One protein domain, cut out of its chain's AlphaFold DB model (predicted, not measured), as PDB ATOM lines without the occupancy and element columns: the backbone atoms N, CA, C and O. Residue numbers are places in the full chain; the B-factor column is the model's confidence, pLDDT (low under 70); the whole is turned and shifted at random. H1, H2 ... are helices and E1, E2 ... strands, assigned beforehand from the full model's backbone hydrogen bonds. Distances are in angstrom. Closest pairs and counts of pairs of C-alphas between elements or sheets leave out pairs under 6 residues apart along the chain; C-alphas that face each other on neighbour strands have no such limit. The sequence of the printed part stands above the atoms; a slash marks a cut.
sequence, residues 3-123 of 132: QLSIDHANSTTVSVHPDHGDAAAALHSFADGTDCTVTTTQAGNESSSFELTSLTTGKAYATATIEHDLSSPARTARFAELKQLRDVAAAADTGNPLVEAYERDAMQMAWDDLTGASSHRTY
ATOM      1  N   GLN A   3     -41.253  19.082  38.496       84.69
ATOM      2  CA  GLN A   3     -42.072  17.949  38.102       84.69
ATOM      3  C   GLN A   3     -43.459  18.104  38.719       84.69
ATOM      4  O   GLN A   3     -43.570  18.261  39.932       84.69
ATOM      5  N   LEU A   4     -44.496  18.051  37.889       86.06
ATOM      6  CA  LEU A   4     -45.881  17.921  38.317       86.06
ATOM      7  C   LEU A   4     -46.275  16.445  38.248       86.06
ATOM      8  O   LEU A   4     -46.290  15.851  37.167       86.06
ATOM      9  N   SER A   5     -46.632  15.876  39.391       86.50
ATOM     10  CA  SER A   5     -47.232  14.548  39.496       86.50
ATOM     11  C   SER A   5     -48.694  14.701  39.902       86.50
ATOM     12  O   SER A   5     -48.982  15.413  40.857       86.50
ATOM     13  N   ILE A   6     -49.616  14.046  39.204       87.62
ATOM     14  CA  ILE A   6     -51.039  13.986  39.554       87.62
ATOM     15  C   ILE A   6     -51.387  12.521  39.786       87.62
ATOM     16  O   ILE A   6     -51.353  11.711  38.858       87.62
ATOM     17  N   ASP A   7     -51.698  12.186  41.029       88.12
ATOM     18  CA  ASP A   7     -52.025  10.846  41.480       88.12
ATOM     19  C   ASP A   7     -53.537  10.660  41.617       88.12
ATOM     20  O   ASP A   7     -54.220  11.356  42.373       88.12
ATOM     21  N   HIS A   8     -54.053   9.704  40.857       84.25
ATOM     22  CA  HIS A   8     -55.431   9.248  40.885       84.25
ATOM     23  C   HIS A   8     -55.479   7.876  41.550       84.25
ATOM     24  O   HIS A   8     -54.515   7.120  41.505       84.25
ATOM     25  N   ALA A   9     -56.667   7.467  42.002       75.75
ATOM     26  CA  ALA A   9     -56.875   6.166  42.646       75.75
ATOM     27  C   ALA A   9     -56.329   4.941  41.871       75.75
ATOM     28  O   ALA A   9     -56.088   3.908  42.484       75.75
ATOM     29  N   ASN A  10     -56.154   5.033  40.544       74.25
ATOM     30  CA  ASN A  10     -55.686   3.924  39.704       74.25
ATOM     31  C   ASN A  10     -54.538   4.292  38.745       74.25
ATOM     32  O   ASN A  10     -54.162   3.468  37.907       74.25
ATOM     33  N   SER A  11     -54.039   5.530  38.759       76.88
ATOM     34  CA  SER A  11     -53.087   6.011  37.748       76.88
ATOM     35  C   SER A  11     -52.361   7.263  38.214       76.88
ATOM     36  O   SER A  11     -52.980   8.155  38.780       76.88
ATOM     37  N   THR A  12     -51.084   7.376  37.867       79.69
ATOM     38  CA  THR A  12     -50.304   8.594  38.095       79.69
ATOM     39  C   THR A  12     -49.915   9.196  36.751       79.69
ATOM     40  O   THR A  12     -49.404   8.495  35.873       79.69
ATOM     41  N   THR A  13     -50.154  10.494  36.593       79.12
ATOM     42  CA  THR A  13     -49.616  11.292  35.489       79.12
ATOM     43  C   THR A  13     -48.402  12.056  35.991       79.12
ATOM     44  O   THR A  13     -48.469  12.663  37.054       79.12
ATOM     45  N   VAL A  14     -47.319  12.076  35.216       78.69
ATOM     46  CA  VAL A  14     -46.138  12.895  35.507       78.69
ATOM     47  C   VAL A  14     -45.804  13.762  34.297       78.69
ATOM     48  O   VAL A  14     -45.758  13.263  33.175       78.69
ATOM     49  N   SER A  15     -45.554  15.045  34.538       75.00
ATOM     50  CA  SER A  15     -45.152  16.045  33.542       75.00
ATOM     51  C   SER A  15     -44.053  16.935  34.118       75.00
ATOM     52  O   SER A  15     -43.900  17.031  35.339       75.00
ATOM     53  N   VAL A  16     -43.225  17.537  33.262       79.75
ATOM     54  CA  VAL A  16     -42.076  18.329  33.721       79.75
ATOM     55  C   VAL A  16     -42.077  19.714  33.091       79.75
ATOM     56  O   VAL A  16     -42.205  19.861  31.880       79.75
ATOM     57  N   HIS A  17     -41.868  20.717  33.933       77.12
ATOM     58  CA  HIS A  17     -42.035  22.130  33.649       77.12
ATOM     59  C   HIS A  17     -40.753  22.918  33.958       77.12
ATOM     60  O   HIS A  17     -39.982  22.557  34.855       77.12
ATOM     61  N   PRO A  18     -40.490  24.018  33.240       70.81
ATOM     62  CA  PRO A  18     -39.317  24.867  33.466       70.81
ATOM     63  C   PRO A  18     -39.278  25.464  34.883       70.81
ATOM     64  O   PRO A  18     -38.224  25.464  35.527       70.81
ATOM     65  N   ASP A  19     -40.423  25.925  35.382       78.06
ATOM     66  CA  ASP A  19     -40.588  26.622  36.655       78.06
ATOM     67  C   ASP A  19     -41.905  26.244  37.346       78.06
ATOM     68  O   ASP A  19     -42.800  25.647  36.747       78.06
ATOM     69  N   HIS A  20     -42.006  26.609  38.625       82.31
ATOM     70  CA  HIS A  20     -43.153  26.289  39.476       82.31
ATOM     71  C   HIS A  20     -44.466  26.873  38.940       82.31
ATOM     72  O   HIS A  20     -45.500  26.215  39.011       82.31
ATOM     73  N   GLY A  21     -44.420  28.071  38.345       83.25
ATOM     74  CA  GLY A  21     -45.601  28.732  37.793       83.25
ATOM     75  C   GLY A  21     -46.183  27.997  36.586       83.25
ATOM     76  O   GLY A  21     -47.398  27.854  36.490       83.25
ATOM     77  N   ASP A  22     -45.331  27.483  35.698       79.50
ATOM     78  CA  ASP A  22     -45.761  26.694  34.535       79.50
ATOM     79  C   ASP A  22     -46.376  25.348  34.969       79.50
ATOM     80  O   ASP A  22     -47.446  24.976  34.487       79.50
ATOM     81  N   ALA A  23     -45.790  24.686  35.975       83.56
ATOM     82  CA  ALA A  23     -46.382  23.493  36.590       83.56
ATOM     83  C   ALA A  23     -47.748  23.785  37.237       83.56
ATOM     84  O   ALA A  23     -48.692  23.011  37.089       83.56
ATOM     85  N   ALA A  24     -47.884  24.918  37.932       85.06
ATOM     86  CA  ALA A  24     -49.151  25.323  38.533       85.06
ATOM     87  C   ALA A  24     -50.215  25.652  37.471       85.06
ATOM     88  O   ALA A  24     -51.374  25.268  37.620       85.06
ATOM     89  N   ALA A  25     -49.834  26.317  36.377       82.06
ATOM     90  CA  ALA A  25     -50.735  26.599  35.264       82.06
ATOM     91  C   ALA A  25     -51.241  25.308  34.600       82.06
ATOM     92  O   ALA A  25     -52.438  25.183  34.340       82.06
ATOM     93  N   ALA A  26     -50.360  24.324  34.394       83.69
ATOM     94  CA  ALA A  26     -50.739  23.012  33.874       83.69
ATOM     95  C   ALA A  26     -51.699  22.269  34.819       83.69
ATOM     96  O   ALA A  26     -52.708  21.729  34.366       83.69
ATOM     97  N   LEU A  27     -51.446  22.313  36.132       85.25
ATOM     98  CA  LEU A  27     -52.348  21.752  37.140       85.25
ATOM     99  C   LEU A  27     -53.745  22.395  37.091       85.25
ATOM    100  O   LEU A  27     -54.752  21.692  37.162       85.25
ATOM    101  N   HIS A  28     -53.823  23.720  36.948       84.88
ATOM    102  CA  HIS A  28     -55.101  24.423  36.828       84.88
ATOM    103  C   HIS A  28     -55.834  24.099  35.524       84.88
ATOM    104  O   HIS A  28     -57.043  23.887  35.558       84.88
ATOM    105  N   SER A  29     -55.116  24.003  34.403       83.00
ATOM    106  CA  SER A  29     -55.690  23.586  33.116       83.00
ATOM    107  C   SER A  29     -56.263  22.165  33.187       83.00
ATOM    108  O   SER A  29     -57.383  21.909  32.749       83.00
ATOM    109  N   PHE A  30     -55.539  21.244  33.832       82.31
ATOM    110  CA  PHE A  30     -56.019  19.886  34.078       82.31
ATOM    111  C   PHE A  30     -57.294  19.863  34.935       82.31
ATOM    112  O   PHE A  30     -58.230  19.118  34.645       82.31
ATOM    113  N   ALA A  31     -57.341  20.677  35.991       82.50
ATOM    114  CA  ALA A  31     -58.506  20.767  36.862       82.50
ATOM    115  C   ALA A  31     -59.736  21.335  36.132       82.50
ATOM    116  O   ALA A  31     -60.827  20.793  36.290       82.50
ATOM    117  N   ASP A  32     -59.555  22.356  35.286       80.38
ATOM    118  CA  ASP A  32     -60.617  22.919  34.439       80.38
ATOM    119  C   ASP A  32     -61.185  21.864  33.476       80.38
ATOM    120  O   ASP A  32     -62.388  21.613  33.463       80.38
ATOM    121  N   GLY A  33     -60.311  21.132  32.776       81.75
ATOM    122  CA  GLY A  33     -60.716  20.059  31.861       81.75
ATOM    123  C   GLY A  33     -61.356  18.834  32.529       81.75
ATOM    124  O   GLY A  33     -61.899  17.976  31.833       81.75
ATOM    125  N   THR A  34     -61.295  18.723  33.862       81.25
ATOM    126  CA  THR A  34     -61.861  17.606  34.642       81.25
ATOM    127  C   THR A  34     -62.959  18.037  35.617       81.25
ATOM    128  O   THR A  34     -63.344  17.248  36.486       81.25
ATOM    129  N   ASP A  35     -63.475  19.265  35.492       89.25
ATOM    130  CA  ASP A  35     -64.484  19.838  36.394       89.25
ATOM    131  C   ASP A  35     -64.086  19.697  37.875       89.25
ATOM    132  O   ASP A  35     -64.878  19.299  38.741       89.25
ATOM    133  N   CYS A  36     -62.821  19.980  38.174       88.56
ATOM    134  CA  CYS A  36     -62.245  19.905  39.508       88.56
ATOM    135  C   CYS A  36     -61.816  21.288  40.005       88.56
ATOM    136  O   CYS A  36     -61.385  22.150  39.246       88.56
ATOM    137  N   THR A  37     -61.878  21.483  41.319       92.31
ATOM    138  CA  THR A  37     -61.219  22.608  41.990       92.31
ATOM    139  C   THR A  37     -59.911  22.146  42.609       92.31
ATOM    140  O   THR A  37     -59.829  21.034  43.131       92.31
ATOM    141  N   VAL A  38     -58.902  23.012  42.584       90.69
ATOM    142  CA  VAL A  38     -57.591  22.762  43.190       90.69
ATOM    143  C   VAL A  38     -57.530  23.452  44.545       90.69
ATOM    144  O   VAL A  38     -57.777  24.653  44.644       90.69
ATOM    145  N   THR A  39     -57.159  22.707  45.580       93.38
ATOM    146  CA  THR A  39     -56.903  23.240  46.920       93.38
ATOM    147  C   THR A  39     -55.461  22.961  47.303       93.38
ATOM    148  O   THR A  39     -55.022  21.815  47.293       93.38
ATOM    149  N   THR A  40     -54.710  23.993  47.672       93.25
ATOM    150  CA  THR A  40     -53.349  23.816  48.189       93.25
ATOM    151  C   THR A  40     -53.402  23.204  49.583       93.25
ATOM    152  O   THR A  40     -53.956  23.806  50.503       93.25
ATOM    153  N   THR A  41     -52.806  22.026  49.755       90.62
ATOM    154  CA  THR A  41     -52.702  21.348  51.056       90.62
ATOM    155  C   THR A  41     -51.377  21.660  51.741       90.62
ATOM    156  O   THR A  41     -51.327  21.812  52.959       90.62
ATOM    157  N   GLN A  42     -50.310  21.830  50.957       88.88
ATOM    158  CA  GLN A  42     -48.993  22.226  51.437       88.88
ATOM    159  C   GLN A  42     -48.326  23.151  50.419       88.88
ATOM    160  O   GLN A  42     -48.224  22.819  49.243       88.88
ATOM    161  N   ALA A  43     -47.829  24.297  50.878       87.25
ATOM    162  CA  ALA A  43     -47.005  25.184  50.068       87.25
ATOM    163  C   ALA A  43     -45.553  25.107  50.547       87.25
ATOM    164  O   ALA A  43     -45.280  25.303  51.733       87.25
ATOM    165  N   GLY A  44     -44.627  24.846  49.629       82.06
ATOM    166  CA  GLY A  44     -43.197  24.838  49.904       82.06
ATOM    167  C   GLY A  44     -42.398  25.304  48.693       82.06
ATOM    168  O   GLY A  44     -42.871  25.281  47.561       82.06
ATOM    169  N   ASN A  45     -41.171  25.763  48.941       71.19
ATOM    170  CA  ASN A  45     -40.303  26.291  47.883       71.19
ATOM    171  C   ASN A  45     -39.728  25.175  46.995       71.19
ATOM    172  O   ASN A  45     -39.482  25.379  45.807       71.19
ATOM    173  N   GLU A  46     -39.505  24.002  47.588       81.00
ATOM    174  CA  GLU A  46     -38.944  22.822  46.922       81.00
ATOM    175  C   GLU A  46     -40.030  21.814  46.543       81.00
ATOM    176  O   GLU A  46     -39.861  21.055  45.595       81.00
ATOM    177  N   SER A  47     -41.156  21.828  47.252       85.94
ATOM    178  CA  SER A  47     -42.288  20.956  46.985       85.94
ATOM    179  C   SER A  47     -43.593  21.574  47.482       85.94
ATOM    180  O   SER A  47     -43.672  22.073  48.607       85.94
ATOM    181  N   SER A  48     -44.622  21.528  46.638       90.62
ATOM    182  CA  SER A  48     -45.994  21.923  46.970       90.62
ATOM    183  C   SER A  48     -46.949  20.775  46.677       90.62
ATOM    184  O   SER A  48     -46.792  20.090  45.669       90.62
ATOM    185  N   SER A  49     -47.959  20.611  47.523       91.50
ATOM    186  CA  SER A  49     -48.981  19.573  47.408       91.50
ATOM    187  C   SER A  49     -50.369  20.191  47.311       91.50
ATOM    188  O   SER A  49     -50.670  21.212  47.941       91.50
ATOM    189  N   PHE A  50     -51.223  19.541  46.532       93.69
ATOM    190  CA  PHE A  50     -52.561  19.996  46.203       93.69
ATOM    191  C   PHE A  50     -53.541  18.824  46.229       93.69
ATOM    192  O   PHE A  50     -53.181  17.683  45.941       93.69
ATOM    193  N   GLU A  51     -54.795  19.115  46.543       93.88
ATOM    194  CA  GLU A  51     -55.916  18.193  46.402       93.88
ATOM    195  C   GLU A  51     -56.861  18.712  45.321       93.88
ATOM    196  O   GLU A  51     -57.193  19.899  45.287       93.88
ATOM    197  N   LEU A  52     -57.286  17.816  44.431       91.38
ATOM    198  CA  LEU A  52     -58.290  18.089  43.417       91.38
ATOM    199  C   LEU A  52     -59.613  17.507  43.891       91.38
ATOM    200  O   LEU A  52     -59.725  16.301  44.123       91.38
ATOM    201  N   THR A  53     -60.626  18.355  44.012       93.12
ATOM    202  CA  THR A  53     -61.978  17.947  44.398       93.12
ATOM    203  C   THR A  53     -62.909  18.133  43.211       93.12
ATOM    204  O   THR A  53     -62.987  19.221  42.646       93.12
ATOM    205  N   SER A  54     -63.645  17.087  42.842       90.31
ATOM    206  CA  SER A  54     -64.641  17.171  41.772       90.31
ATOM    207  C   SER A  54     -65.744  18.155  42.159       90.31
ATOM    208  O   SER A  54     -66.391  17.984  43.192       90.31
ATOM    209  N   LEU A  55     -66.012  19.144  41.308       89.81
ATOM    210  CA  LEU A  55     -67.091  20.116  41.500       89.81
ATOM    211  C   LEU A  55     -68.474  19.462  41.392       89.81
ATOM    212  O   LEU A  55     -69.422  19.898  42.040       89.81
ATOM    213  N   THR A  56     -68.578  18.383  40.615       90.06
ATOM    214  CA  THR A  56     -69.839  17.653  40.415       90.06
ATOM    215  C   THR A  56     -70.212  16.808  41.633       90.06
ATOM    216  O   THR A  56     -71.376  16.752  42.023       90.06
ATOM    217  N   THR A  57     -69.238  16.110  42.227       90.38
ATOM    218  CA  THR A  57     -69.502  15.135  43.303       90.38
ATOM    219  C   THR A  57     -69.082  15.611  44.691       90.38
ATOM    220  O   THR A  57     -69.468  14.990  45.680       90.38
ATOM    221  N   GLY A  58     -68.278  16.673  44.779       88.50
ATOM    222  CA  GLY A  58     -67.681  17.163  46.021       88.50
ATOM    223  C   GLY A  58     -66.662  16.205  46.645       88.50
ATOM    224  O   GLY A  58     -66.312  16.365  47.811       88.50
ATOM    225  N   LYS A  59     -66.217  15.177  45.913       89.62
ATOM    226  CA  LYS A  59     -65.280  14.159  46.407       89.62
ATOM    227  C   LYS A  59     -63.868  14.409  45.898       89.62
ATOM    228  O   LYS A  59     -63.689  14.957  44.808       89.62
ATOM    229  N   ALA A  60     -62.885  13.951  46.671       88.88
ATOM    230  CA  ALA A  60     -61.495  13.901  46.240       88.88
ATOM    231  C   ALA A  60     -61.387  13.099  44.935       88.88
ATOM    232  O   ALA A  60     -61.870  11.967  44.841       88.88
ATOM    233  N   TYR A  61     -60.798  13.733  43.930       87.38
ATOM    234  CA  TYR A  61     -60.595  13.191  42.595       87.38
ATOM    235  C   TYR A  61     -59.151  12.713  42.420       87.38
ATOM    236  O   TYR A  61     -58.924  11.588  41.974       87.38
ATOM    237  N   ALA A  62     -58.191  13.551  42.814       89.19
ATOM    238  CA  ALA A  62     -56.763  13.278  42.714       89.19
ATOM    239  C   ALA A  62     -55.979  14.098  43.749       89.19
ATOM    240  O   ALA A  62     -56.475  15.095  44.277       89.19
ATOM    241  N   THR A  63     -54.737  13.702  44.003       92.69
ATOM    242  CA  THR A  63     -53.746  14.555  44.673       92.69
ATOM    243  C   THR A  63     -52.677  14.954  43.668       92.69
ATOM    244  O   THR A  63     -52.400  14.205  42.740       92.69
ATOM    245  N   ALA A  64     -52.095  16.140  43.807       89.75
ATOM    246  CA  ALA A  64     -51.017  16.583  42.936       89.75
ATOM    247  C   ALA A  64     -49.833  17.105  43.741       89.75
ATOM    248  O   ALA A  64     -50.014  17.738  44.781       89.75
ATOM    249  N   THR A  65     -48.624  16.875  43.243       91.12
ATOM    250  CA  THR A  65     -47.387  17.424  43.791       91.12
ATOM    251  C   THR A  65     -46.599  18.143  42.709       91.12
ATOM    252  O   THR A  65     -46.466  17.656  41.591       91.12
ATOM    253  N   ILE A  66     -46.075  19.316  43.051       90.50
ATOM    254  CA  ILE A  66     -45.106  20.053  42.243       90.50
ATOM    255  C   ILE A  66     -43.790  20.020  43.006       90.50
ATOM    256  O   ILE A  66     -43.685  20.643  44.059       90.50
ATOM    257  N   GLU A  67     -42.798  19.308  42.485       89.56
ATOM    258  CA  GLU A  67     -41.503  19.092  43.134       89.56
ATOM    259  C   GLU A  67     -40.376  19.694  42.303       89.56
ATOM    260  O   GLU A  67     -40.364  19.587  41.079       89.56
ATOM    261  N   HIS A  68     -39.412  20.337  42.955       83.38
ATOM    262  CA  HIS A  68     -38.232  20.863  42.291       83.38
ATOM    263  C   HIS A  68     -37.297  19.707  41.903       83.38
ATOM    264  O   HIS A  68     -36.596  19.141  42.741       83.38
ATOM    265  N   ASP A  69     -37.273  19.364  40.615       72.00
ATOM    266  CA  ASP A  69     -36.363  18.367  40.066       72.00
ATOM    267  C   ASP A  69     -34.964  18.971  39.862       72.00
ATOM    268  O   ASP A  69     -34.741  19.864  39.031       72.00
ATOM    269  N   LEU A  70     -34.012  18.462  40.645       64.56
ATOM    270  CA  LEU A  70     -32.580  18.772  40.558       64.56
ATOM    271  C   LEU A  70     -31.806  17.734  39.725       64.56
ATOM    272  O   LEU A  70     -30.591  17.846  39.555       64.56
ATOM    273  N   SER A  71     -32.496  16.720  39.199       58.62
ATOM    274  CA  SER A  71     -31.905  15.479  38.694       58.62
ATOM    275  C   SER A  71     -31.200  15.629  37.344       58.62
ATOM    276  O   SER A  71     -30.471  14.729  36.925       58.62
ATOM    277  N   SER A  72     -31.407  16.727  36.605       56.28
ATOM    278  CA  SER A  72     -30.830  16.898  35.259       56.28
ATOM    279  C   SER A  72     -30.598  18.366  34.854       56.28
ATOM    280  O   SER A  72     -31.374  18.923  34.073       56.28
ATOM    281  N   PRO A  73     -29.480  18.998  35.267       57.12
ATOM    282  CA  PRO A  73     -29.171  20.393  34.921       57.12
ATOM    283  C   PRO A  73     -29.077  20.661  33.406       57.12
ATOM    284  O   PRO A  73     -29.423  21.748  32.947       57.12
ATOM    285  N   ALA A  74     -28.679  19.664  32.605       56.41
ATOM    286  CA  ALA A  74     -28.643  19.769  31.142       56.41
ATOM    287  C   ALA A  74     -30.044  19.853  30.502       56.41
ATOM    288  O   ALA A  74     -30.212  20.522  29.482       56.41
ATOM    289  N   ARG A  75     -31.065  19.218  31.102       57.12
ATOM    290  CA  ARG A  75     -32.464  19.412  30.688       57.12
ATOM    291  C   ARG A  75     -32.921  20.818  31.067       57.12
ATOM    292  O   ARG A  75     -33.434  21.520  30.206       57.12
ATOM    293  N   THR A  76     -32.629  21.274  32.284       59.06
ATOM    294  CA  THR A  76     -33.013  22.614  32.763       59.06
ATOM    295  C   THR A  76     -32.593  23.744  31.814       59.06
ATOM    296  O   THR A  76     -33.408  24.615  31.521       59.06
ATOM    297  N   ALA A  77     -31.368  23.714  31.274       61.78
ATOM    298  CA  ALA A  77     -30.895  24.740  30.335       61.78
ATOM    299  C   ALA A  77     -31.669  24.741  29.002       61.78
ATOM    300  O   ALA A  77     -32.079  25.797  28.525       61.78
ATOM    301  N   ARG A  78     -31.935  23.558  28.432       61.09
ATOM    302  CA  ARG A  78     -32.686  23.416  27.173       61.09
ATOM    303  C   ARG A  78     -34.153  23.838  27.320       61.09
ATOM    304  O   ARG A  78     -34.718  24.421  26.402       61.09
ATOM    305  N   PHE A  79     -34.763  23.581  28.478       63.31
ATOM    306  CA  PHE A  79     -36.126  24.030  28.780       63.31
ATOM    307  C   PHE A  79     -36.218  25.545  29.004       63.31
ATOM    308  O   PHE A  79     -37.192  26.158  28.578       63.31
ATOM    309  N   ALA A  80     -35.207  26.161  29.626       63.62
ATOM    310  CA  ALA A  80     -35.154  27.613  29.792       63.62
ATOM    311  C   ALA A  80     -35.041  28.342  28.442       63.62
ATOM    312  O   ALA A  80     -35.737  29.331  28.221       63.62
ATOM    313  N   GLU A  81     -34.220  27.822  27.524       66.75
ATOM    314  CA  GLU A  81     -34.075  28.358  26.166       66.75
ATOM    315  C   GLU A  81     -35.393  28.274  25.378       66.75
ATOM    316  O   GLU A  81     -35.834  29.259  24.787       66.75
ATOM    317  N   LEU A  82     -36.087  27.133  25.440       62.97
ATOM    318  CA  LEU A  82     -37.374  26.957  24.759       62.97
ATOM    319  C   LEU A  82     -38.501  27.794  25.375       62.97
ATOM    320  O   LEU A  82     -39.324  28.329  24.636       62.97
ATOM    321  N   LYS A  83     -38.510  27.979  26.701       63.81
ATOM    322  CA  LYS A  83     -39.441  28.904  27.360       63.81
ATOM    323  C   LYS A  83     -39.207  30.336  26.883       63.81
ATOM    324  O   LYS A  83     -40.158  31.026  26.532       63.81
ATOM    325  N   GLN A  84     -37.947  30.769  26.835       67.81
ATOM    326  CA  GLN A  84     -37.601  32.102  26.355       67.81
ATOM    327  C   GLN A  84     -38.062  32.308  24.906       67.81
ATOM    328  O   GLN A  84     -38.615  33.356  24.594       67.81
ATOM    329  N   LEU A  85     -37.893  31.305  24.041       66.12
ATOM    330  CA  LEU A  85     -38.386  31.353  22.663       66.12
ATOM    331  C   LEU A  85     -39.919  31.431  22.590       66.12
ATOM    332  O   LEU A  85     -40.434  32.244  21.827       66.12
ATOM    333  N   ARG A  86     -40.646  30.659  23.411       66.06
ATOM    334  CA  ARG A  86     -42.116  30.724  23.517       66.06
ATOM    335  C   ARG A  86     -42.591  32.106  23.966       66.06
ATOM    336  O   ARG A  86     -43.474  32.685  23.341       66.06
ATOM    337  N   ASP A  87     -42.001  32.641  25.031       65.62
ATOM    338  CA  ASP A  87     -42.403  33.929  25.603       65.62
ATOM    339  C   ASP A  87     -42.060  35.089  24.642       65.62
ATOM    340  O   ASP A  87     -42.840  36.032  24.503       65.62
ATOM    341  N   VAL A  88     -40.944  34.996  23.905       64.44
ATOM    342  CA  VAL A  88     -40.605  35.932  22.817       64.44
ATOM    343  C   VAL A  88     -41.590  35.817  21.653       64.44
ATOM    344  O   VAL A  88     -42.024  36.847  21.151       64.44
ATOM    345  N   ALA A  89     -41.987  34.609  21.242       59.56
ATOM    346  CA  ALA A  89     -42.978  34.407  20.182       59.56
ATOM    347  C   ALA A  89     -44.381  34.906  20.576       59.56
ATOM    348  O   ALA A  89     -45.123  35.392  19.729       59.56
ATOM    349  N   ALA A  90     -44.740  34.834  21.861       59.09
ATOM    350  CA  ALA A  90     -45.967  35.435  22.383       59.09
ATOM    351  C   ALA A  90     -45.900  36.975  22.430       59.09
ATOM    352  O   ALA A  90     -46.929  37.634  22.308       59.09
ATOM    353  N   ALA A  91     -44.706  37.549  22.610       58.12
ATOM    354  CA  ALA A  91     -44.490  38.996  22.651       58.12
ATOM    355  C   ALA A  91     -44.266  39.631  21.262       58.12
ATOM    356  O   ALA A  91     -44.528  40.821  21.082       58.12
ATOM    357  N   ALA A  92     -43.778  38.861  20.288       55.69
ATOM    358  CA  ALA A  92     -43.576  39.268  18.901       55.69
ATOM    359  C   ALA A  92     -44.892  39.161  18.107       55.69
ATOM    360  O   ALA A  92     -45.030  38.340  17.210       55.69
ATOM    361  N   ASP A  93     -45.876  39.986  18.458       53.31
ATOM    362  CA  ASP A  93     -47.076  40.218  17.646       53.31
ATOM    363  C   ASP A  93     -46.679  41.172  16.497       53.31
ATOM    364  O   ASP A  93     -46.634  42.393  16.664       53.31
ATOM    365  N   THR A  94     -46.243  40.621  15.356       51.50
ATOM    366  CA  THR A  94     -45.659  41.383  14.227       51.50
ATOM    367  C   THR A  94     -46.548  41.466  12.984       51.50
ATOM    368  O   THR A  94     -46.135  42.005  11.954       51.50
ATOM    369  N   GLY A  95     -47.816  41.067  13.086       50.56
ATOM    370  CA  GLY A  95     -48.850  41.514  12.149       50.56
ATOM    371  C   GLY A  95     -49.113  40.600  10.952       50.56
ATOM    372  O   GLY A  95     -49.686  41.059   9.962       50.56
ATOM    373  N   ASN A  96     -48.774  39.306  11.035       49.25
ATOM    374  CA  ASN A  96     -49.349  38.290  10.146       49.25
ATOM    375  C   ASN A  96     -50.034  37.166  10.953       49.25
ATOM    376  O   ASN A  96     -49.412  36.147  11.261       49.25
ATOM    377  N   PRO A  97     -51.339  37.307  11.246       52.19
ATOM    378  CA  PRO A  97     -52.014  36.520  12.277       52.19
ATOM    379  C   PRO A  97     -52.169  35.027  11.952       52.19
ATOM    380  O   PRO A  97     -52.369  34.233  12.864       52.19
ATOM    381  N   LEU A  98     -52.089  34.620  10.677       43.19
ATOM    382  CA  LEU A  98     -52.282  33.219  10.269       43.19
ATOM    383  C   LEU A  98     -50.984  32.401  10.291       43.19
ATOM    384  O   LEU A  98     -51.013  31.224  10.638       43.19
ATOM    385  N   VAL A  99     -49.854  33.022   9.940       45.66
ATOM    386  CA  VAL A  99     -48.530  32.381  10.001       45.66
ATOM    387  C   VAL A  99     -48.066  32.305  11.455       45.66
ATOM    388  O   VAL A  99     -47.664  31.239  11.910       45.66
ATOM    389  N   GLU A 100     -48.273  33.378  12.224       55.88
ATOM    390  CA  GLU A 100     -47.930  33.419  13.650       55.88
ATOM    391  C   GLU A 100     -48.774  32.454  14.490       55.88
ATOM    392  O   GLU A 100     -48.268  31.879  15.449       55.88
ATOM    393  N   ALA A 101     -50.049  32.236  14.145       53.47
ATOM    394  CA  ALA A 101     -50.876  31.248  14.837       53.47
ATOM    395  C   ALA A 101     -50.374  29.816  14.601       53.47
ATOM    396  O   ALA A 101     -50.306  29.043  15.549       53.47
ATOM    397  N   TYR A 102     -49.986  29.479  13.367       53.53
ATOM    398  CA  TYR A 102     -49.441  28.161  13.040       53.53
ATOM    399  C   TYR A 102     -48.074  27.921  13.694       53.53
ATOM    400  O   TYR A 102     -47.824  26.843  14.224       53.53
ATOM    401  N   GLU A 103     -47.200  28.930  13.708       54.44
ATOM    402  CA  GLU A 103     -45.898  28.836  14.374       54.44
ATOM    403  C   GLU A 103     -46.040  28.761  15.900       54.44
ATOM    404  O   GLU A 103     -45.343  27.969  16.531       54.44
ATOM    405  N   ARG A 104     -46.989  29.497  16.499       55.75
ATOM    406  CA  ARG A 104     -47.317  29.381  17.930       55.75
ATOM    407  C   ARG A 104     -47.906  28.020  18.285       55.75
ATOM    408  O   ARG A 104     -47.506  27.456  19.295       55.75
ATOM    409  N   ASP A 105     -48.797  27.483  17.457       57.31
ATOM    410  CA  ASP A 105     -49.373  26.148  17.648       57.31
ATOM    411  C   ASP A 105     -48.295  25.062  17.525       57.31
ATOM    412  O   ASP A 105     -48.195  24.184  18.374       57.31
ATOM    413  N   ALA A 106     -47.387  25.177  16.552       58.34
ATOM    414  CA  ALA A 106     -46.248  24.272  16.409       58.34
ATOM    415  C   ALA A 106     -45.261  24.363  17.586       58.34
ATOM    416  O   ALA A 106     -44.758  23.336  18.044       58.34
ATOM    417  N   MET A 107     -44.995  25.567  18.102       55.94
ATOM    418  CA  MET A 107     -44.169  25.763  19.297       55.94
ATOM    419  C   MET A 107     -44.856  25.227  20.556       55.94
ATOM    420  O   MET A 107     -44.181  24.618  21.383       55.94
ATOM    421  N   GLN A 108     -46.176  25.392  20.681       58.06
ATOM    422  CA  GLN A 108     -46.973  24.814  21.763       58.06
ATOM    423  C   GLN A 108     -46.990  23.283  21.675       58.06
ATOM    424  O   GLN A 108     -46.721  22.627  22.668       58.06
ATOM    425  N   MET A 109     -47.169  22.695  20.491       58.59
ATOM    426  CA  MET A 109     -47.091  21.244  20.293       58.59
ATOM    427  C   MET A 109     -45.696  20.688  20.603       58.59
ATOM    428  O   MET A 109     -45.578  19.654  21.256       58.59
ATOM    429  N   ALA A 110     -44.628  21.367  20.170       54.28
ATOM    430  CA  ALA A 110     -43.256  20.976  20.493       54.28
ATOM    431  C   ALA A 110     -42.959  21.115  21.996       54.28
ATOM    432  O   ALA A 110     -42.220  20.310  22.562       54.28
ATOM    433  N   TRP A 111     -43.546  22.120  22.646       55.56
ATOM    434  CA  TRP A 111     -43.503  22.300  24.092       55.56
ATOM    435  C   TRP A 111     -44.261  21.189  24.823       55.56
ATOM    436  O   TRP A 111     -43.734  20.611  25.772       55.56
ATOM    437  N   ASP A 112     -45.456  20.840  24.357       60.09
ATOM    438  CA  ASP A 112     -46.299  19.803  24.945       60.09
ATOM    439  C   ASP A 112     -45.669  18.413  24.785       60.09
ATOM    440  O   ASP A 112     -45.704  17.611  25.717       60.09
ATOM    441  N   ASP A 113     -45.036  18.133  23.638       56.78
ATOM    442  CA  ASP A 113     -44.249  16.913  23.399       56.78
ATOM    443  C   ASP A 113     -43.024  16.838  24.325       56.78
ATOM    444  O   ASP A 113     -42.753  15.804  24.938       56.78
ATOM    445  N   LEU A 114     -42.314  17.958  24.502       52.91
ATOM    446  CA  LEU A 114     -41.112  18.015  25.334       52.91
ATOM    447  C   LEU A 114     -41.410  17.912  26.840       52.91
ATOM    448  O   LEU A 114     -40.672  17.244  27.567       52.91
ATOM    449  N   THR A 115     -42.456  18.591  27.317       50.00
ATOM    450  CA  THR A 115     -42.900  18.590  28.728       50.00
ATOM    451  C   THR A 115     -43.685  17.329  29.095       50.00
ATOM    452  O   THR A 115     -43.889  17.043  30.278       50.00
ATOM    453  N   GLY A 116     -44.114  16.564  28.087       49.41
ATOM    454  CA  GLY A 116     -45.039  15.453  28.251       49.41
ATOM    455  C   GLY A 116     -46.478  15.899  28.521       49.41
ATOM    456  O   GLY A 116     -47.298  15.046  28.834       49.41
ATOM    457  N   ALA A 117     -46.825  17.183  28.383       48.12
ATOM    458  CA  ALA A 117     -48.203  17.654  28.538       48.12
ATOM    459  C   ALA A 117     -49.164  17.022  27.507       48.12
ATOM    460  O   ALA A 117     -50.315  16.738  27.828       48.12
ATOM    461  N   SER A 118     -48.682  16.698  26.299       43.75
ATOM    462  CA  SER A 118     -49.437  15.911  25.304       43.75
ATOM    463  C   SER A 118     -49.394  14.400  25.571       43.75
ATOM    464  O   SER A 118     -50.228  13.641  25.079       43.75
ATOM    465  N   SER A 119     -48.435  13.950  26.379       42.62
ATOM    466  CA  SER A 119     -48.264  12.570  26.815       42.62
ATOM    467  C   SER A 119     -48.603  12.455  28.297       42.62
ATOM    468  O   SER A 119     -47.718  12.203  29.114       42.62
ATOM    469  N   HIS A 120     -49.888  12.550  28.653       37.28
ATOM    470  CA  HIS A 120     -50.365  11.919  29.886       37.28
ATOM    471  C   HIS A 120     -50.040  10.414  29.791       37.28
ATOM    472  O   HIS A 120     -50.849   9.604  29.339       37.28
ATOM    473  N   ARG A 121     -48.812  10.014  30.144       40.28
ATOM    474  CA  ARG A 121     -48.425   8.610  30.230       40.28
ATOM    475  C   ARG A 121     -49.103   8.065  31.466       40.28
ATOM    476  O   ARG A 121     -48.608   8.212  32.577       40.28
ATOM    477  N   THR A 122     -50.248   7.437  31.248       35.72
ATOM    478  CA  THR A 122     -50.908   6.609  32.244       35.72
ATOM    479  C   THR A 122     -49.969   5.454  32.576       35.72
ATOM    480  O   THR A 122     -49.852   4.490  31.817       35.72
ATOM    481  N   TYR A 123     -49.263   5.541  33.699       41.19
ATOM    482  CA  TYR A 123     -48.612   4.369  34.264       41.19
ATOM    483  C   TYR A 123     -49.710   3.506  34.886       41.19
ATOM    484  O   TYR A 123     -50.141   3.727  36.014       41.19
TER     485      TYR A 123
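AT A GLANCE: This is residues 3 to 123 of the 132 residues of an uncharacterized protein of Mycolicibacterium peregrinum (UniProt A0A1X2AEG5). A strongly twisted sheet of five strands curls round one helix, H1, and a long helical hairpin leads away from it, H2 going out and H3 coming back to graze the sheet at E2. The 121 printed residues hold five named strands and three named helices in the order E1 E2 H1 E3 E4 E5 H2 H3; the antiparallel sheet runs E2 E1 E5 E4 E3, and the class is mixed. The whole is only just compact, close to loose, with a radius of gyration of the C-alphas of 15.9 A and spans of 46 by 35 by 26 A.

HOW THE PARTS SIT: E1, residues 3 to 8, and E2, residues 11 to 17, form a hairpin, with N 4 and O 15 within hydrogen-bond range at 2.8 A. H1, residues 20 to 33, is on one face of the sheet, two layers; its closest C-alphas to E2 are Ala 23 and His 17, 5.4 A. E3, residues 36 to 42, E4, residues 47 to 54, and E5, residues 60 to 68, make a meander, each the antiparallel neighbour of the one before: N 39 and O 51, and N 50 and O 64, are 2.8 A apart. E5 is also antiparallel to E1, N 5 to O 65 2.8 A. H2, residues 73 to 91, touches H3, residues 97 to 115, at a shallow tilt of 19 degrees, opposite ways; the closest C-alphas are Arg 86 and Met 107, 6.8 A. Every O i to N i+4 pair is within hydrogen-bond range in H1 and H3, 14 of 15 in H2.

IN THESE COORDINATES: E1 begins at C-alpha 3 (-42.072, 17.949, 38.102). H2 is 27.0 A long, H3 26.0 A, E5 24.6 A. H3 ends at C-alpha 115 (-42.900, 18.590, 28.728).

THE WHOLE: The farthest C-alphas, Ala 9 and Gly 95, are 47.4 A apart. The printed part has no cut and no long link. Residues 70 to 123 are under 70 in pLDDT.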